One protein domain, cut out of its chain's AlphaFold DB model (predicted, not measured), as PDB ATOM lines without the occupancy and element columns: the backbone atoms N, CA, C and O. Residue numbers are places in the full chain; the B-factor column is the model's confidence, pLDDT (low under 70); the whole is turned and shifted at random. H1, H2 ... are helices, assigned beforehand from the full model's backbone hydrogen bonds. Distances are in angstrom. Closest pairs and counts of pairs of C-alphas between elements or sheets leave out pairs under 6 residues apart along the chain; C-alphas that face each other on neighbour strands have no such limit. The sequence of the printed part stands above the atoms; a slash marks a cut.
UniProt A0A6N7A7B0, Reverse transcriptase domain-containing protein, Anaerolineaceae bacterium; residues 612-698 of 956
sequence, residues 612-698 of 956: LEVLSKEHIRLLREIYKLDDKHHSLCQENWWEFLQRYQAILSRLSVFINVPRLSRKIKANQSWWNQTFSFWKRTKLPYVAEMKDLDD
ATOM      1  N   LEU A 612     213.152 181.864 150.373       89.19
ATOM      2  CA  LEU A 612     212.134 182.173 151.384       89.19
ATOM      3  C   LEU A 612     211.028 181.108 151.419       89.19
ATOM      4  O   LEU A 612     210.525 180.759 152.490       89.19
ATOM      5  N   GLU A 613     210.637 180.555 150.268       85.38
ATOM      6  CA  GLU A 613     209.666 179.461 150.226       85.38
ATOM      7  C   GLU A 613     210.162 178.189 150.914       85.38
ATOM      8  O   GLU A 613     209.402 177.592 151.684       85.38
ATOM      9  N   VAL A 614     211.404 177.776 150.647       89.06
ATOM     10  CA  VAL A 614     212.014 176.584 151.256       89.06
ATOM     11  C   VAL A 614     212.079 176.746 152.772       89.06
ATOM     12  O   VAL A 614     211.467 175.952 153.489       89.06
ATOM     13  N   LEU A 615     212.680 177.836 153.257       90.06
ATOM     14  CA  LEU A 615     212.795 178.107 154.695       90.06
ATOM     15  C   LEU A 615     211.422 178.220 155.367       90.06
ATOM     16  O   LEU A 615     211.215 177.757 156.487       90.06
ATOM     17  N   SER A 616     210.435 178.803 154.678       86.69
ATOM     18  CA  SER A 616     209.073 178.875 155.200       86.69
ATOM     19  C   SER A 616     208.443 177.490 155.341       86.69
ATOM     20  O   SER A 616     207.756 177.260 156.332       86.69
ATOM     21  N   LYS A 617     208.628 176.584 154.373       85.69
ATOM     22  CA  LYS A 617     208.090 175.214 154.430       85.69
ATOM     23  C   LYS A 617     208.753 174.403 155.541       85.69
ATOM     24  O   LYS A 617     208.048 173.711 156.274       85.69
ATOM     25  N   GLU A 618     210.067 174.528 155.695       89.44
ATOM     26  CA  GLU A 618     210.827 173.877 156.768       89.44
ATOM     27  C   GLU A 618     210.359 174.339 158.148       89.44
ATOM     28  O   GLU A 618     210.011 173.510 158.988       89.44
ATOM     29  N   HIS A 619     210.228 175.654 158.338       90.19
ATOM     30  CA  HIS A 619     209.695 176.252 159.559       90.19
ATOM     31  C   HIS A 619     208.304 175.709 159.928       90.19
ATOM     32  O   HIS A 619     208.061 175.287 161.060       90.19
ATOM     33  N   ILE A 620     207.383 175.678 158.956       84.69
ATOM     34  CA  ILE A 620     206.022 175.157 159.144       84.69
ATOM     35  C   ILE A 620     206.049 173.685 159.551       84.69
ATOM     36  O   ILE A 620     205.341 173.296 160.482       84.69
ATOM     37  N   ARG A 621     206.833 172.870 158.834       86.12
ATOM     38  CA  ARG A 621     206.956 171.431 159.084       86.12
ATOM     39  C   ARG A 621     207.426 171.183 160.512       86.12
ATOM     40  O   ARG A 621     206.767 170.451 161.243       86.12
ATOM     41  N   LEU A 622     208.506 171.851 160.907       89.38
ATOM     42  CA  LEU A 622     209.161 171.676 162.197       89.38
ATOM     43  C   LEU A 622     208.228 171.982 163.373       89.38
ATOM     44  O   LEU A 622     208.096 171.166 164.286       89.38
ATOM     45  N   LEU A 623     207.526 173.119 163.326       89.62
ATOM     46  CA  LEU A 623     206.582 173.500 164.380       89.62
ATOM     47  C   LEU A 623     205.323 172.618 164.390       89.62
ATOM     48  O   LEU A 623     204.751 172.354 165.445       89.62
ATOM     49  N   ARG A 624     204.875 172.121 163.230       85.75
ATOM     50  CA  ARG A 624     203.702 171.234 163.157       85.75
ATOM     51  C   ARG A 624     203.915 169.914 163.885       85.75
ATOM     52  O   ARG A 624     202.966 169.390 164.461       85.75
ATOM     53  N   GLU A 625     205.135 169.394 163.869       86.31
ATOM     54  CA  GLU A 625     205.466 168.122 164.506       86.31
ATOM     55  C   GLU A 625     205.329 168.155 166.033       86.31
ATOM     56  O   GLU A 625     204.873 167.175 166.614       86.31
ATOM     57  N   ILE A 626     205.644 169.284 166.673       89.25
ATOM     58  CA  ILE A 626     205.510 169.458 168.130       89.25
ATOM     59  C   ILE A 626     204.090 169.862 168.550       89.25
ATOM     60  O   ILE A 626     203.626 169.480 169.616       89.25
ATOM     61  N   TYR A 627     203.327 170.566 167.710       88.19
ATOM     62  CA  TYR A 627     201.931 170.897 168.040       88.19
ATOM     63  C   TYR A 627     200.976 169.703 167.915       88.19
ATOM     64  O   TYR A 627     199.823 169.780 168.344       88.19
ATOM     65  N   LYS A 628     201.440 168.593 167.332       84.56
ATOM     66  CA  LYS A 628     200.680 167.353 167.207       84.56
ATOM     67  C   LYS A 628     200.937 166.439 168.409       84.56
ATOM     68  O   LYS A 628     201.873 165.645 168.410       84.56
ATOM     69  N   LEU A 629     200.061 166.528 169.406       85.06
ATOM     70  CA  LEU A 629     200.061 165.622 170.557       85.06
ATOM     71  C   LEU A 629     199.643 164.201 170.140       85.06
ATOM     72  O   LEU A 629     198.808 164.049 169.253       85.06
ATOM     73  N   ASP A 630     200.207 163.167 170.773       82.44
ATOM     74  CA  ASP A 630     199.694 161.793 170.661       82.44
ATOM     75  C   ASP A 630     198.464 161.570 171.565       82.44
ATOM     76  O   ASP A 630     198.112 162.443 172.359       82.44
ATOM     77  N   ASP A 631     197.811 160.405 171.459       81.31
ATOM     78  CA  ASP A 631     196.573 160.104 172.200       81.31
ATOM     79  C   ASP A 631     196.736 160.263 173.719       81.31
ATOM     80  O   ASP A 631     195.843 160.773 174.392       81.31
ATOM     81  N   LYS A 632     197.898 159.880 174.268       82.81
ATOM     82  CA  LYS A 632     198.156 159.952 175.714       82.81
ATOM     83  C   LYS A 632     198.289 161.398 176.178       82.81
ATOM     84  O   LYS A 632     197.653 161.792 177.152       82.81
ATOM     85  N   HIS A 633     199.086 162.198 175.471       85.50
ATOM     86  CA  HIS A 633     199.248 163.621 175.774       85.50
ATOM     87  C   HIS A 633     197.953 164.398 175.538       85.50
ATOM     88  O   HIS A 633     197.658 165.342 176.264       85.50
ATOM     89  N   HIS A 634     197.158 163.988 174.548       83.38
ATOM     90  CA  HIS A 634     195.847 164.566 174.306       83.38
ATOM     91  C   HIS A 634     194.898 164.329 175.484       83.38
ATOM     92  O   HIS A 634     194.279 165.288 175.942       83.38
ATOM     93  N   SER A 635     194.817 163.101 176.009       83.94
ATOM     94  CA  SER A 635     194.012 162.803 177.201       83.94
ATOM     95  C   SER A 635     194.428 163.655 178.402       83.94
ATOM     96  O   SER A 635     193.574 164.312 178.990       83.94
ATOM     97  N   LEU A 636     195.732 163.748 178.691       82.62
ATOM     98  CA  LEU A 636     196.258 164.601 179.770       82.62
ATOM     99  C   LEU A 636     195.915 166.084 179.565       82.62
ATOM    100  O   LEU A 636     195.535 166.789 180.499       82.62
ATOM    101  N   CYS A 637     196.021 166.563 178.325       85.81
ATOM    102  CA  CYS A 637     195.669 167.930 177.965       85.81
ATOM    103  C   CYS A 637     194.166 168.205 178.146       85.81
ATOM    104  O   CYS A 637     193.804 169.309 178.529       85.81
ATOM    105  N   GLN A 638     193.269 167.239 177.923       84.88
ATOM    106  CA  GLN A 638     191.832 167.455 178.156       84.88
ATOM    107  C   GLN A 638     191.463 167.537 179.640       84.88
ATOM    108  O   GLN A 638     190.530 168.264 179.974       84.88
ATOM    109  N   GLU A 639     192.185 166.839 180.520       84.25
ATOM    110  CA  GLU A 639     191.919 166.861 181.965       84.25
ATOM    111  C   GLU A 639     192.204 168.236 182.582       84.25
ATOM    112  O   GLU A 639     191.381 168.749 183.335       84.25
ATOM    113  N   ASN A 640     193.336 168.860 182.228       85.88
ATOM    114  CA  ASN A 640     193.750 170.171 182.744       85.88
ATOM    115  C   ASN A 640     194.346 171.045 181.627       85.88
ATOM    116  O   ASN A 640     195.549 171.300 181.592       85.88
ATOM    117  N   TRP A 641     193.496 171.506 180.703       90.19
ATOM    118  CA  TRP A 641     193.905 172.171 179.456       90.19
ATOM    119  C   TRP A 641     194.927 173.287 179.646       90.19
ATOM    120  O   TRP A 641     196.030 173.219 179.108       90.19
ATOM    121  N   TRP A 642     194.593 174.309 180.426       90.62
ATOM    122  CA  TRP A 642     195.453 175.481 180.554       90.62
ATOM    123  C   TRP A 642     196.751 175.205 181.314       90.62
ATOM    124  O   TRP A 642     197.808 175.678 180.903       90.62
ATOM    125  N   GLU A 643     196.690 174.391 182.366       89.31
ATOM    126  CA  GLU A 643     197.862 173.993 183.151       89.31
ATOM    127  C   GLU A 643     198.823 173.131 182.319       89.31
ATOM    128  O   GLU A 643     200.033 173.367 182.312       89.31
ATOM    129  N   PHE A 644     198.289 172.183 181.540       89.94
ATOM    130  CA  PHE A 644     199.070 171.413 180.576       89.94
ATOM    131  C   PHE A 644     199.746 172.335 179.559       89.94
ATOM    132  O   PHE A 644     200.943 172.202 179.315       89.94
ATOM    133  N   LEU A 645     199.012 173.292 178.981       92.38
ATOM    134  CA  LEU A 645     199.566 174.204 177.982       92.38
ATOM    135  C   LEU A 645     200.651 175.121 178.543       92.38
ATOM    136  O   LEU A 645     201.617 175.383 177.836       92.38
ATOM    137  N   GLN A 646     200.521 175.602 179.781       90.62
ATOM    138  CA  GLN A 646     201.573 176.379 180.440       90.62
ATOM    139  C   GLN A 646     202.858 175.558 180.588       90.62
ATOM    140  O   GLN A 646     203.935 176.012 180.206       90.62
ATOM    141  N   ARG A 647     202.742 174.321 181.084       89.31
ATOM    142  CA  ARG A 647     203.884 173.404 181.228       89.31
ATOM    143  C   ARG A 647     204.503 173.064 179.879       89.31
ATOM    144  O   ARG A 647     205.718 173.112 179.717       89.31
ATOM    145  N   TYR A 648     203.663 172.777 178.889       92.31
ATOM    146  CA  TYR A 648     204.121 172.457 177.547       92.31
ATOM    147  C   TYR A 648     204.788 173.661 176.871       92.31
ATOM    148  O   TYR A 648     205.829 173.512 176.244       92.31
ATOM    149  N   GLN A 649     204.267 174.875 177.060       93.69
ATOM    150  CA  GLN A 649     204.905 176.106 176.593       93.69
ATOM    151  C   GLN A 649     206.285 176.322 177.237       93.69
ATOM    152  O   GLN A 649     207.225 176.719 176.540       93.69
ATOM    153  N   ALA A 650     206.437 176.018 178.530       92.25
ATOM    154  CA  ALA A 650     207.726 176.083 179.212       92.25
ATOM    155  C   ALA A 650     208.734 175.082 178.616       92.25
ATOM    156  O   ALA A 650     209.864 175.467 178.316       92.25
ATOM    157  N   ILE A 651     208.306 173.841 178.353       93.44
ATOM    158  CA  ILE A 651     209.096 172.821 177.640       93.44
ATOM    159  C   ILE A 651     209.529 173.319 176.260       93.44
ATOM    160  O   ILE A 651     210.713 173.273 175.927       93.44
ATOM    161  N   LEU A 652     208.586 173.818 175.454       94.75
ATOM    162  CA  LEU A 652     208.885 174.329 174.117       94.75
ATOM    163  C   LEU A 652     209.924 175.451 174.178       94.75
ATOM    164  O   LEU A 652     210.851 175.470 173.372       94.75
ATOM    165  N   SER A 653     209.838 176.319 175.186       94.62
ATOM    166  CA  SER A 653     210.799 177.407 175.369       94.62
ATOM    167  C   SER A 653     212.214 176.890 175.679       94.62
ATOM    168  O   SER A 653     213.179 177.453 175.170       94.62
ATOM    169  N   ARG A 654     212.366 175.786 176.435       93.81
ATOM    170  CA  ARG A 654     213.673 175.113 176.641       93.81
ATOM    171  C   ARG A 654     214.215 174.492 175.354       93.81
ATOM    172  O   ARG A 654     215.417 174.503 175.120       93.81
ATOM    173  N   LEU A 655     213.327 174.031 174.475       94.88
ATOM    174  CA  LEU A 655     213.673 173.578 173.124       94.88
ATOM    175  C   LEU A 655     213.914 174.729 172.129       94.88
ATOM    176  O   LEU A 655     214.032 174.483 170.928       94.88
ATOM    177  N   SER A 656     213.998 175.978 172.605       95.06
ATOM    178  CA  SER A 656     214.123 177.180 171.770       95.06
ATOM    179  C   SER A 656     212.972 177.333 170.769       95.06
ATOM    180  O   SER A 656     213.178 177.688 169.609       95.06
ATOM    181  N   VAL A 657     211.752 177.034 171.218       96.06
ATOM    182  CA  VAL A 657     210.501 177.309 170.509       96.06
ATOM    183  C   VAL A 657     209.614 178.205 171.368       96.06
ATOM    184  O   VAL A 657     209.095 177.799 172.406       96.06
ATOM    185  N   PHE A 658     209.386 179.423 170.896       95.38
ATOM    186  CA  PHE A 658     208.713 180.478 171.644       95.38
ATOM    187  C   PHE A 658     207.316 180.738 171.081       95.38
ATOM    188  O   PHE A 658     207.127 181.088 169.914       95.38
ATOM    189  N   ILE A 659     206.308 180.550 171.928       92.75
ATOM    190  CA  ILE A 659     204.895 180.764 171.609       92.75
ATOM    191  C   ILE A 659     204.144 181.089 172.900       92.75
ATOM    192  O   ILE A 659     204.453 180.526 173.947       92.75
ATOM    193  N   ASN A 660     203.161 181.989 172.845       90.56
ATOM    194  CA  ASN A 660     202.316 182.263 174.006       90.56
ATOM    195  C   ASN A 660     201.225 181.188 174.178       90.56
ATOM    196  O   ASN A 660     200.832 180.501 173.229       90.56
ATOM    197  N   VAL A 661     200.716 181.047 175.401       91.31
ATOM    198  CA  VAL A 661     199.748 179.994 175.760       91.31
ATOM    199  C   VAL A 661     198.440 180.068 174.947       91.31
ATOM    200  O   VAL A 661     198.020 179.027 174.436       91.31
ATOM    201  N   PRO A 662     197.806 181.245 174.736       89.31
ATOM    202  CA  PRO A 662     196.617 181.367 173.879       89.31
ATOM    203  C   PRO A 662     196.804 180.853 172.446       89.31
ATOM    204  O   PRO A 662     195.930 180.176 171.899       89.31
ATOM    205  N   ARG A 663     197.953 181.136 171.819       88.06
ATOM    206  CA  ARG A 663     198.261 180.647 170.468       88.06
ATOM    207  C   ARG A 663     198.584 179.165 170.466       88.06
ATOM    208  O   ARG A 663     198.114 178.451 169.586       88.06
ATOM    209  N   LEU A 664     199.333 178.683 171.458       91.38
ATOM    210  CA  LEU A 664     199.612 177.256 171.609       91.38
ATOM    211  C   LEU A 664     198.313 176.449 171.751       91.38
ATOM    212  O   LEU A 664     198.159 175.423 171.096       91.38
ATOM    213  N   SER A 665     197.350 176.963 172.520       90.69
ATOM    214  CA  SER A 665     196.004 176.396 172.676       90.69
ATOM    215  C   SER A 665     195.316 176.164 171.329       90.69
ATOM    216  O   SER A 665     194.918 175.041 171.001       90.69
ATOM    217  N   ARG A 666     195.265 177.207 170.492       87.50
ATOM    218  CA  ARG A 666     194.722 177.141 169.130       87.50
ATOM    219  C   ARG A 666     195.490 176.165 168.250       87.50
ATOM    220  O   ARG A 666     194.869 175.347 167.582       87.50
ATOM    221  N   LYS A 667     196.829 176.187 168.277       86.12
ATOM    222  CA  LYS A 667     197.679 175.279 167.484       86.12
ATOM    223  C   LYS A 667     197.452 173.817 167.830       86.12
ATOM    224  O   LYS A 667     197.309 172.997 166.922       86.12
ATOM    225  N   ILE A 668     197.385 173.497 169.119       87.06
ATOM    226  CA  ILE A 668     197.117 172.139 169.583       87.06
ATOM    227  C   ILE A 668     195.704 171.716 169.161       87.06
ATOM    228  O   ILE A 668     195.550 170.647 168.577       87.06
ATOM    229  N   LYS A 669     194.684 172.565 169.343       84.94
ATOM    230  CA  LYS A 669     193.303 172.262 168.924       84.94
ATOM    231  C   LYS A 669     193.162 172.095 167.401       84.94
ATOM    232  O   LYS A 669     192.518 171.152 166.950       84.94
ATOM    233  N   ALA A 670     193.814 172.940 166.603       78.88
ATOM    234  CA  ALA A 670     193.805 172.875 165.137       78.88
ATOM    235  C   ALA A 670     194.375 171.553 164.606       78.88
ATOM    236  O   ALA A 670     193.865 170.963 163.656       78.88
ATOM    237  N   ASN A 671     195.444 171.066 165.240       74.94
ATOM    238  CA  ASN A 671     196.100 169.822 164.852       74.94
ATOM    239  C   ASN A 671     195.401 168.574 165.440       74.94
ATOM    240  O   ASN A 671     195.785 167.454 165.105       74.94
ATOM    241  N   GLN A 672     194.340 168.748 166.245       70.31
ATOM    242  CA  GLN A 672     193.474 167.672 166.752       70.31
ATOM    243  C   GLN A 672     192.296 167.318 165.831       70.31
ATOM    244  O   GLN A 672     191.798 166.200 165.890       70.31
ATOM    245  N   SER A 673     191.828 168.215 164.961       55.09
ATOM    246  CA  SER A 673     190.723 167.903 164.032       55.09
ATOM    247  C   SER A 673     191.186 167.146 162.776       55.09
ATOM    248  O   SER A 673     190.402 166.461 162.123       55.09
ATOM    249  N   TRP A 674     192.484 167.202 162.465       46.06
ATOM    250  CA  TRP A 674     193.116 166.618 161.272       46.06
ATOM    251  C   TRP A 674     193.532 165.139 161.398       46.06
ATOM    252  O   TRP A 674     194.273 164.632 160.554       46.06
ATOM    253  N   TRP A 675     193.068 164.420 162.426       40.38
ATOM    254  CA  TRP A 675     193.478 163.031 162.690       40.38
ATOM    255  C   TRP A 675     193.099 162.033 161.586       40.38
ATOM    256  O   TRP A 675     193.684 160.954 161.532       40.38
ATOM    257  N   ASN A 676     192.202 162.400 160.664       43.19
ATOM    258  CA  ASN A 676     191.540 161.420 159.806       43.19
ATOM    259  C   ASN A 676     191.928 161.382 158.320       43.19
ATOM    260  O   ASN A 676     191.426 160.477 157.660       43.19
ATOM    261  N   GLN A 677     192.744 162.287 157.743       41.97
ATOM    262  CA  GLN A 677     192.768 162.350 156.260       41.97
ATOM    263  C   GLN A 677     194.083 162.337 155.481       41.97
ATOM    264  O   GLN A 677     194.025 161.901 154.339       41.97
ATOM    265  N   THR A 678     195.270 162.668 155.992       42.94
ATOM    266  CA  THR A 678     196.469 162.546 155.126       42.94
ATOM    267  C   THR A 678     197.769 162.569 155.920       42.94
ATOM    268  O   THR A 678     197.892 163.345 156.859       42.94
ATOM    269  N   PHE A 679     198.746 161.767 155.480       45.00
ATOM    270  CA  PHE A 679     200.129 161.619 155.971       45.00
ATOM    271  C   PHE A 679     200.389 160.503 156.997       45.00
ATOM    272  O   PHE A 679     200.608 160.733 158.186       45.00
ATOM    273  N   SER A 680     200.477 159.273 156.481       42.56
ATOM    274  CA  SER A 680     200.941 158.072 157.192       42.56
ATOM    275  C   SER A 680     202.409 157.689 156.916       42.56
ATOM    276  O   SER A 680     202.798 156.581 157.263       42.56
ATOM    277  N   PHE A 681     203.232 158.552 156.298       42.12
ATOM    278  CA  PHE A 681     204.546 158.142 155.758       42.12
ATOM    279  C   PHE A 681     205.793 158.825 156.353       42.12
ATOM    280  O   PHE A 681     206.904 158.489 155.953       42.12
ATOM    281  N   TRP A 682     205.655 159.738 157.321       49.66
ATOM    282  CA  TRP A 682     206.798 160.464 157.900       49.66
ATOM    283  C   TRP A 682     207.133 159.991 159.319       49.66
ATOM    284  O   TRP A 682     206.242 159.669 160.111       49.66
ATOM    285  N   LYS A 683     208.434 159.953 159.633       56.03
ATOM    286  CA  LYS A 683     208.994 159.596 160.944       56.03
ATOM    287  C   LYS A 683     208.474 160.596 161.983       56.03
ATOM    288  O   LYS A 683     208.822 161.766 161.945       56.03
ATOM    289  N   ARG A 684     207.579 160.144 162.866       64.88
ATOM    290  CA  ARG A 684     206.942 161.006 163.871       64.88
ATOM    291  C   ARG A 684     207.942 161.394 164.956       64.88
ATOM    292  O   ARG A 684     208.621 160.515 165.489       64.88
ATOM    293  N   THR A 685     207.940 162.669 165.328       77.75
ATOM    294  CA  THR A 685     208.584 163.160 166.549       77.75
ATOM    295  C   THR A 685     207.996 162.422 167.742       77.75
ATOM    296  O   THR A 685     206.778 162.331 167.907       77.75
ATOM    297  N   LYS A 686     208.863 161.803 168.539       83.81
ATOM    298  CA  LYS A 686     208.477 160.976 169.678       83.81
ATOM    299  C   LYS A 686     208.455 161.846 170.923       83.81
ATOM    300  O   LYS A 686     209.513 162.141 171.474       83.81
ATOM    301  N   LEU A 687     207.260 162.223 171.366       86.75
ATOM    302  CA  LEU A 687     207.066 162.952 172.617       86.75
ATOM    303  C   LEU A 687     207.365 162.017 173.809       86.75
ATOM    304  O   LEU A 687     206.791 160.924 173.887       86.75
ATOM    305  N   PRO A 688     208.290 162.367 174.722       86.25
ATOM    306  CA  PRO A 688     208.467 161.631 175.967       86.25
ATOM    307  C   PRO A 688     207.176 161.607 176.787       86.25
ATOM    308  O   PRO A 688     206.513 162.624 176.934       86.25
ATOM    309  N   TYR A 689     206.832 160.444 177.337       75.94
ATOM    310  CA  TYR A 689     205.693 160.319 178.241       75.94
ATOM    311  C   TYR A 689     206.072 160.791 179.640       75.94
ATOM    312  O   TYR A 689     207.134 160.411 180.133       75.94
ATOM    313  N   VAL A 690     205.175 161.519 180.302       63.28
ATOM    314  CA  VAL A 690     205.301 161.842 181.726       63.28
ATOM    315  C   VAL A 690     203.944 161.688 182.394       63.28
ATOM    316  O   VAL A 690     202.939 162.166 181.879       63.28
ATOM    317  N   ALA A 691     203.927 160.983 183.528       56.84
ATOM    318  CA  ALA A 691     202.722 160.791 184.327       56.84
ATOM    319  C   ALA A 691     202.301 162.087 185.047       56.84
ATOM    320  O   ALA A 691     201.110 162.361 185.122       56.84
ATOM    321  N   GLU A 692     203.258 162.899 185.517       60.06
ATOM    322  CA  GLU A 692     203.043 164.236 186.095       60.06
ATOM    323  C   GLU A 692     204.286 165.126 185.863       60.06
ATOM    324  O   GLU A 692     205.397 164.679 186.124       60.06
ATOM    325  N   MET A 693     204.117 166.359 185.365       68.38
ATOM    326  CA  MET A 693     205.193 167.362 185.215       68.38
ATOM    327  C   MET A 693     204.971 168.474 186.240       68.38
ATOM    328  O   MET A 693     204.228 169.417 185.961       68.38
ATOM    329  N   LYS A 694     205.503 168.336 187.453       71.38
ATOM    330  CA  LYS A 694     205.127 169.213 188.572       71.38
ATOM    331  C   LYS A 694     206.068 170.394 188.745       71.38
ATOM    332  O   LYS A 694     205.597 171.469 189.118       71.38
ATOM    333  N   ASP A 695     207.349 170.218 188.449       80.25
ATOM    334  CA  ASP A 695     208.386 171.215 188.702       80.25
ATOM    335  C   ASP A 695     209.358 171.402 187.521       80.25
ATOM    336  O   ASP A 695     209.177 170.857 186.430       80.25
ATOM    337  N   LEU A 696     210.358 172.266 187.724       82.12
ATOM    338  CA  LEU A 696     211.388 172.552 186.725       82.12
ATOM    339  C   LEU A 696     212.257 171.324 186.424       82.12
ATOM    340  O   LEU A 696     212.627 171.139 185.269       82.12
ATOM    341  N   ASP A 697     212.536 170.470 187.409       85.00
ATOM    342  CA  ASP A 697     213.367 169.279 187.213       85.00
ATOM    343  C   ASP A 697     212.666 168.268 186.295       85.00
ATOM    344  O   ASP A 697     213.304 167.629 185.457       85.00
ATOM    345  N   ASP A 698     211.343 168.138 186.410       84.56
ATOM    346  CA  ASP A 698     210.537 167.320 185.500       84.56
ATOM    347  C   ASP A 698     210.551 167.863 184.061       84.56
ATOM    348  O   ASP A 698     210.590 167.083 183.104       84.56
TER     349      ASP A 698
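What this domain is: This is residues 612 to 698 of the 956 residues of the protein "Reverse transcriptase domain-containing protein" of Anaerolineaceae bacterium (UniProt A0A6N7A7B0). Three helices, H2, H3 and H4, make a small compact body, from which the longer H1 sticks out with residues 612 to 621; a tail, residues 674 to 698, loops away at 676 to 682. The 87 printed residues hold four named helices, H1 to H4, and no named strand: all helix, compact, radius of gyration of the C-alphas 13.5 A, spans 39 by 28 by 23 A.

Where its parts are: H1, residues 612 to 627, starts at C-alpha (212.134, 182.173, 151.384) and is 22.6 A long. H2 is residues 631 to 639; H3, 641 to 654, 20.2 A. H4, 661 to 673, 19.1 A, ends at C-alpha (190.723, 167.903, 164.032).

How they stand to each other: H1, with residues 624 to 627 alone, touches H4 about perpendicular, 86 degrees; closest C-alphas Tyr 627 and Ile 668, 5.2 A. H2 and H3 only just touch, with 3 pairs of C-alphas within 8 A, and only at the corner; closest C-alphas Cys 637 and Phe 644, 5.5 A. H3 touches H4, with residues 661 to 665 of H4 alone, about perpendicular, 75 degrees; closest C-alphas Gln 646 and Val 661, 6.2 A. O i to N i+4 pairs are within hydrogen-bond range throughout H2 and H3, 11 of 12 in H1, 8 of 9 in H4.

The domain as a whole: The C-alphas of Leu 612 and Ala 691, the farthest apart, are 40.4 A apart. The printed part has no cut and no long link between helices. Residues 673 to 684 and 690 to 693 have pLDDT under 70.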